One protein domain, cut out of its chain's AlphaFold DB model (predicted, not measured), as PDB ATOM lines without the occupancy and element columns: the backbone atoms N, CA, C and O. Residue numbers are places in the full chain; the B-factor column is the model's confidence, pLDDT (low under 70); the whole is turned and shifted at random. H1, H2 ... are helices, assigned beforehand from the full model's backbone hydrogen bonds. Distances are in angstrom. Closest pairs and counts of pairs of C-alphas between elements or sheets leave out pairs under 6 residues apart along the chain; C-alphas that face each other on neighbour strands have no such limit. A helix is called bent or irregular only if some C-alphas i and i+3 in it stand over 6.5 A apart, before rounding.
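What this domain is: This is residues 80 to 125 of the 263 residues of an uncharacterized protein of Aspergillus tanneri (UniProt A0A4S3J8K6). A long helix, H1, meets a shorter one, H2, which points away from its side; a long tail, residues 111 to 125, turns at H2's far end and folds back to H1's last residues, making a flat, open frame. Residues 109 to 115 stick out. The 46 printed residues have two named helices, H1 then H2, and no named strand: all helix, only just compact, close to loose, with a radius of gyration of the C-alphas of 11.1 A and spans of 29 by 28 by 12 A.

How they stand to each other: Look at H1, residues 80 to 95: with residues 86 to 90 alone it touches H2, residues 102 to 110. Their closest C-alphas, of Glu 90 and Ala 103, are 6.7 A apart. Their lines stand at 70.1 degrees, only just about perpendicular. In H2 every O i to N i+4 pair is within hydrogen-bond range, in H1 11 of 12.

Where its parts are: Find C-alpha 80 at (59.004, 112.692, 63.416); H1 runs 24.2 A to C-alpha 95, only just irregular, with C-alphas 80 and 83 6.6 A apart. H2 ends at C-alpha 110, (48.110, 105.486, 48.941).

The domain as a whole: The farthest C-alphas, Ser 113 and Glu 125, are 31.1 A apart. The printed part has no cut, and the link from H1 to H2 is short. Look for pLDDT under 70 at residues 99 to 104, 107 to 108 and 110 to 122.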
ATOM      1  N   LEU A  80      58.130 113.736  63.955       87.44
ATOM      2  CA  LEU A  80      59.004 112.692  63.416       87.44
ATOM      3  C   LEU A  80      58.960 111.395  64.247       87.44
ATOM      4  O   LEU A  80      59.361 110.340  63.771       87.44
ATOM      5  N   GLN A  81      58.456 111.451  65.484       84.75
ATOM      6  CA  GLN A  81      58.277 110.274  66.334       84.75
ATOM      7  C   GLN A  81      57.041 109.441  65.944       84.75
ATOM      8  O   GLN A  81      56.997 108.248  66.240       84.75
ATOM      9  N   ILE A  82      56.049 110.040  65.272       86.69
ATOM     10  CA  ILE A  82      54.777 109.373  64.954       86.69
ATOM     11  C   ILE A  82      54.967 108.158  64.033       86.69
ATOM     12  O   ILE A  82      54.425 107.112  64.375       86.69
ATOM     13  N   PRO A  83      55.747 108.212  62.933       87.81
ATOM     14  CA  PRO A  83      55.946 107.046  62.067       87.81
ATOM     15  C   PRO A  83      56.555 105.846  62.796       87.81
ATOM     16  O   PRO A  83      56.100 104.721  62.616       87.81
ATOM     17  N   VAL A  84      57.532 106.090  63.674       87.19
ATOM     18  CA  VAL A  84      58.153 105.037  64.493       87.19
ATOM     19  C   VAL A  84      57.118 104.416  65.432       87.19
ATOM     20  O   VAL A  84      57.032 103.198  65.543       87.19
ATOM     21  N   TRP A  85      56.293 105.245  66.074       86.62
ATOM     22  CA  TRP A  85      55.221 104.760  66.940       86.62
ATOM     23  C   TRP A  85      54.163 103.957  66.172       86.62
ATOM     24  O   TRP A  85      53.762 102.902  66.656       86.62
ATOM     25  N   ILE A  86      53.748 104.413  64.981       85.50
ATOM     26  CA  ILE A  86      52.800 103.692  64.115       85.50
ATOM     27  C   ILE A  86      53.384 102.341  63.708       85.50
ATOM     28  O   ILE A  86      52.681 101.345  63.803       85.50
ATOM     29  N   SER A  87      54.657 102.294  63.309       85.06
ATOM     30  CA  SER A  87      55.323 101.047  62.927       85.06
ATOM     31  C   SER A  87      55.300 100.023  64.064       85.06
ATOM     32  O   SER A  87      54.847  98.908  63.843       85.06
ATOM     33  N   VAL A  88      55.696 100.406  65.284       86.31
ATOM     34  CA  VAL A  88      55.668  99.488  66.441       86.31
ATOM     35  C   VAL A  88      54.238  99.079  66.801       86.31
ATOM     36  O   VAL A  88      53.990  97.911  67.086       86.31
ATOM     37  N   MET A  89      53.291 100.022  66.772       84.00
ATOM     38  CA  MET A  89      51.882  99.728  67.047       84.00
ATOM     39  C   MET A  89      51.283  98.757  66.034       84.00
ATOM     40  O   MET A  89      50.499  97.899  66.423       84.00
ATOM     41  N   GLU A  90      51.630  98.889  64.757       81.69
ATOM     42  CA  GLU A  90      51.124  98.004  63.713       81.69
ATOM     43  C   GLU A  90      51.760  96.619  63.796       81.69
ATOM     44  O   GLU A  90      51.039  95.631  63.728       81.69
ATOM     45  N   SER A  91      53.074  96.531  64.032       83.38
ATOM     46  CA  SER A  91      53.744  95.246  64.241       83.38
ATOM     47  C   SER A  91      53.140  94.489  65.422       83.38
ATOM     48  O   SER A  91      52.775  93.329  65.275       83.38
ATOM     49  N   LEU A  92      52.955  95.155  66.567       82.38
ATOM     50  CA  LEU A  92      52.378  94.519  67.753       82.38
ATOM     51  C   LEU A  92      50.908  94.137  67.545       82.38
ATOM     52  O   LEU A  92      50.457  93.117  68.051       82.38
ATOM     53  N   ARG A  93      50.159  94.940  66.782       82.75
ATOM     54  CA  ARG A  93      48.765  94.646  66.442       82.75
ATOM     55  C   ARG A  93      48.653  93.440  65.502       82.75
ATOM     56  O   ARG A  93      47.791  92.598  65.729       82.75
ATOM     57  N   ALA A  94      49.523  93.353  64.498       80.56
ATOM     58  CA  ALA A  94      49.579  92.228  63.572       80.56
ATOM     59  C   ALA A  94      50.000  90.935  64.289       80.56
ATOM     60  O   ALA A  94      49.333  89.917  64.154       80.56
ATOM     61  N   MET A  95      51.024  90.999  65.150       80.94
ATOM     62  CA  MET A  95      51.426  89.870  66.004       80.94
ATOM     63  C   MET A  95      50.308  89.435  66.959       80.94
ATOM     64  O   MET A  95      50.251  88.266  67.327       80.94
ATOM     65  N   ALA A  96      49.420  90.362  67.336       80.00
ATOM     66  CA  ALA A  96      48.245  90.077  68.147       80.00
ATOM     67  C   ALA A  96      47.044  89.515  67.352       80.00
ATOM     68  O   ALA A  96      45.986  89.288  67.932       80.00
ATOM     69  N   GLY A  97      47.176  89.318  66.034       71.94
ATOM     70  CA  GLY A  97      46.130  88.760  65.169       71.94
ATOM     71  C   GLY A  97      45.011  89.726  64.788       71.94
ATOM     72  O   GLY A  97      43.921  89.288  64.428       71.94
ATOM     73  N   ASN A  98      45.240  91.040  64.891       70.12
ATOM     74  CA  ASN A  98      44.262  92.040  64.468       70.12
ATOM     75  C   ASN A  98      44.707  92.746  63.177       70.12
ATOM     76  O   ASN A  98      45.514  93.673  63.188       70.12
ATOM     77  N   ASP A  99      44.111  92.353  62.057       63.66
ATOM     78  CA  ASP A  99      44.582  92.752  60.724       63.66
ATOM     79  C   ASP A  99      44.086  94.144  60.283       63.66
ATOM     80  O   ASP A  99      44.506  94.688  59.260       63.66
ATOM     81  N   LYS A 100      43.180  94.763  61.054       65.00
ATOM     82  CA  LYS A 100      42.516  96.035  60.706       65.00
ATOM     83  C   LYS A 100      43.230  97.240  61.320       65.00
ATOM     84  O   LYS A 100      42.664  97.986  62.121       65.00
ATOM     85  N   GLY A 101      44.494  97.422  60.962       66.00
ATOM     86  CA  GLY A 101      45.326  98.509  61.464       66.00
ATOM     87  C   GLY A 101      45.211  99.833  60.695       66.00
ATOM     88  O   GLY A 101      44.732  99.913  59.561       66.00
ATOM     89  N   LEU A 102      45.664 100.917  61.337       68.69
ATOM     90  CA  LEU A 102      45.701 102.256  60.731       68.69
ATOM     91  C   LEU A 102      46.718 102.338  59.586       68.69
ATOM     92  O   LEU A 102      46.517 103.132  58.668       68.69
ATOM     93  N   ALA A 103      47.803 101.555  59.634       66.94
ATOM     94  CA  ALA A 103      48.805 101.572  58.578       66.94
ATOM     95  C   ALA A 103      48.258 100.892  57.322       66.94
ATOM     96  O   ALA A 103      48.363 101.486  56.257       66.94
ATOM     97  N   THR A 104      47.571  99.753  57.445       66.81
ATOM     98  CA  THR A 104      46.861  99.108  56.324       66.81
ATOM     99  C   THR A 104      45.818 100.036  55.693       66.81
ATOM    100  O   THR A 104      45.740 100.138  54.472       66.81
ATOM    101  N   TYR A 105      45.058 100.787  56.501       70.31
ATOM    102  CA  TYR A 105      44.099 101.783  56.000       70.31
ATOM    103  C   TYR A 105      44.762 102.972  55.280       70.31
ATOM    104  O   TYR A 105      44.260 103.455  54.266       70.31
ATOM    105  N   LEU A 106      45.875 103.489  55.809       70.12
ATOM    106  CA  LEU A 106      46.606 104.575  55.156       70.12
ATOM    107  C   LEU A 106      47.278 104.078  53.876       70.12
ATOM    108  O   LEU A 106      47.173 104.736  52.846       70.12
ATOM    109  N   LEU A 107      47.922 102.915  53.932       69.94
ATOM    110  CA  LEU A 107      48.616 102.302  52.811       69.94
ATOM    111  C   LEU A 107      47.638 101.988  51.678       69.94
ATOM    112  O   LEU A 107      47.918 102.397  50.560       69.94
ATOM    113  N   SER A 108      46.456 101.428  51.966       67.56
ATOM    114  CA  SER A 108      45.413 101.173  50.957       67.56
ATOM    115  C   SER A 108      44.883 102.445  50.283       67.56
ATOM    116  O   SER A 108      44.506 102.421  49.111       67.56
ATOM    117  N   ARG A 109      44.908 103.590  50.981       70.75
ATOM    118  CA  ARG A 109      44.588 104.905  50.401       70.75
ATOM    119  C   ARG A 109      45.716 105.469  49.529       70.75
ATOM    120  O   ARG A 109      45.436 106.272  48.644       70.75
ATOM    121  N   PHE A 110      46.967 105.085  49.770       68.06
ATOM    122  CA  PHE A 110      48.110 105.486  48.941       68.06
ATOM    123  C   PHE A 110      48.380 104.513  47.783       68.06
ATOM    124  O   PHE A 110      48.912 104.932  46.760       68.06
ATOM    125  N   SER A 111      48.002 103.241  47.916       61.66
ATOM    126  CA  SER A 111      48.307 102.158  46.978       61.66
ATOM    127  C   SER A 111      47.174 101.849  45.996       61.66
ATOM    128  O   SER A 111      47.105 100.732  45.494       61.66
ATOM    129  N   SER A 112      46.302 102.815  45.674       55.12
ATOM    130  CA  SER A 112      45.145 102.631  44.772       55.12
ATOM    131  C   SER A 112      45.480 102.180  43.330       55.12
ATOM    132  O   SER A 112      44.586 102.138  42.493       55.12
ATOM    133  N   SER A 113      46.735 101.840  43.025       49.16
ATOM    134  CA  SER A 113      47.210 101.340  41.729       49.16
ATOM    135  C   SER A 113      48.023 100.037  41.794       49.16
ATOM    136  O   SER A 113      48.514  99.596  40.758       49.16
ATOM    137  N   VAL A 114      48.179  99.407  42.963       45.41
ATOM    138  CA  VAL A 114      48.866  98.111  43.078       45.41
ATOM    139  C   VAL A 114      47.981  97.157  43.868       45.41
ATOM    140  O   VAL A 114      47.889  97.257  45.090       45.41
ATOM    141  N   GLU A 115      47.342  96.228  43.152       47.12
ATOM    142  CA  GLU A 115      46.791  94.990  43.707       47.12
ATOM    143  C   GLU A 115      47.932  94.229  44.384       47.12
ATOM    144  O   GLU A 115      48.668  93.458  43.777       47.12
ATOM    145  N   THR A 116      48.142  94.516  45.656       45.16
ATOM    146  CA  THR A 116      48.918  93.650  46.526       45.16
ATOM    147  C   THR A 116      47.945  93.223  47.600       45.16
ATOM    148  O   THR A 116      47.397  94.061  48.314       45.16
ATOM    149  N   ASP A 117      47.700  91.918  47.676       45.84
ATOM    150  CA  ASP A 117      47.185  91.252  48.865       45.84
ATOM    151  C   ASP A 117      48.164  91.529  50.012       45.84
ATOM    152  O   ASP A 117      49.003  90.705  50.368       45.84
ATOM    153  N   ILE A 118      48.102  92.730  50.589       53.38
ATOM    154  CA  ILE A 118      48.802  93.069  51.826       53.38
ATOM    155  C   ILE A 118      47.926  92.546  52.966       53.38
ATOM    156  O   ILE A 118      47.422  93.292  53.802       53.38
ATOM    157  N   THR A 119      47.704  91.232  52.969       52.94
ATOM    158  CA  THR A 119      47.460  90.525  54.221       52.94
ATOM    159  C   THR A 119      48.711  90.742  55.074       52.94
ATOM    160  O   THR A 119      49.826  90.688  54.543       52.94
ATOM    161  N   PRO A 120      48.589  91.092  56.364       53.28
ATOM    162  CA  PRO A 120      49.768  91.247  57.197       53.28
ATOM    163  C   PRO A 120      50.494  89.895  57.236       53.28
ATOM    164  O   PRO A 120      50.046  88.953  57.870       53.28
ATOM    165  N   LEU A 121      51.633  89.808  56.543       56.47
ATOM    166  CA  LEU A 121      52.527  88.639  56.466       56.47
ATOM    167  C   LEU A 121      53.167  88.265  57.817       56.47
ATOM    168  O   LEU A 121      54.069  87.432  57.861       56.47
ATOM    169  N   LEU A 122      52.754  88.907  58.909       64.81
ATOM    170  CA  LEU A 122      53.214  88.596  60.251       64.81
ATOM    171  C   LEU A 122      52.235  87.582  60.851       64.81
ATOM    172  O   LEU A 122      51.125  87.976  61.211       64.81
ATOM    173  N   PRO A 123      52.610  86.293  60.936       70.81
ATOM    174  CA  PRO A 123      51.794  85.319  61.635       70.81
ATOM    175  C   PRO A 123      51.632  85.737  63.098       70.81
ATOM    176  O   PRO A 123      52.522  86.359  63.686       70.81
ATOM    177  N   VAL A 124      50.486  85.381  63.677       77.00
ATOM    178  CA  VAL A 124      50.234  85.558  65.110       77.00
ATOM    179  C   VAL A 124      51.342  84.861  65.886       77.00
ATOM    180  O   VAL A 124      51.634  83.691  65.639       77.00
ATOM    181  N   GLU A 125      51.965  85.585  66.810       80.19
ATOM    182  CA  GLU A 125      53.064  85.047  67.605       80.19
ATOM    183  C   GLU A 125      52.505  84.153  68.724       80.19
ATOM    184  O   GLU A 125      51.842  84.659  69.634       80.19
TER     185      GLU A 125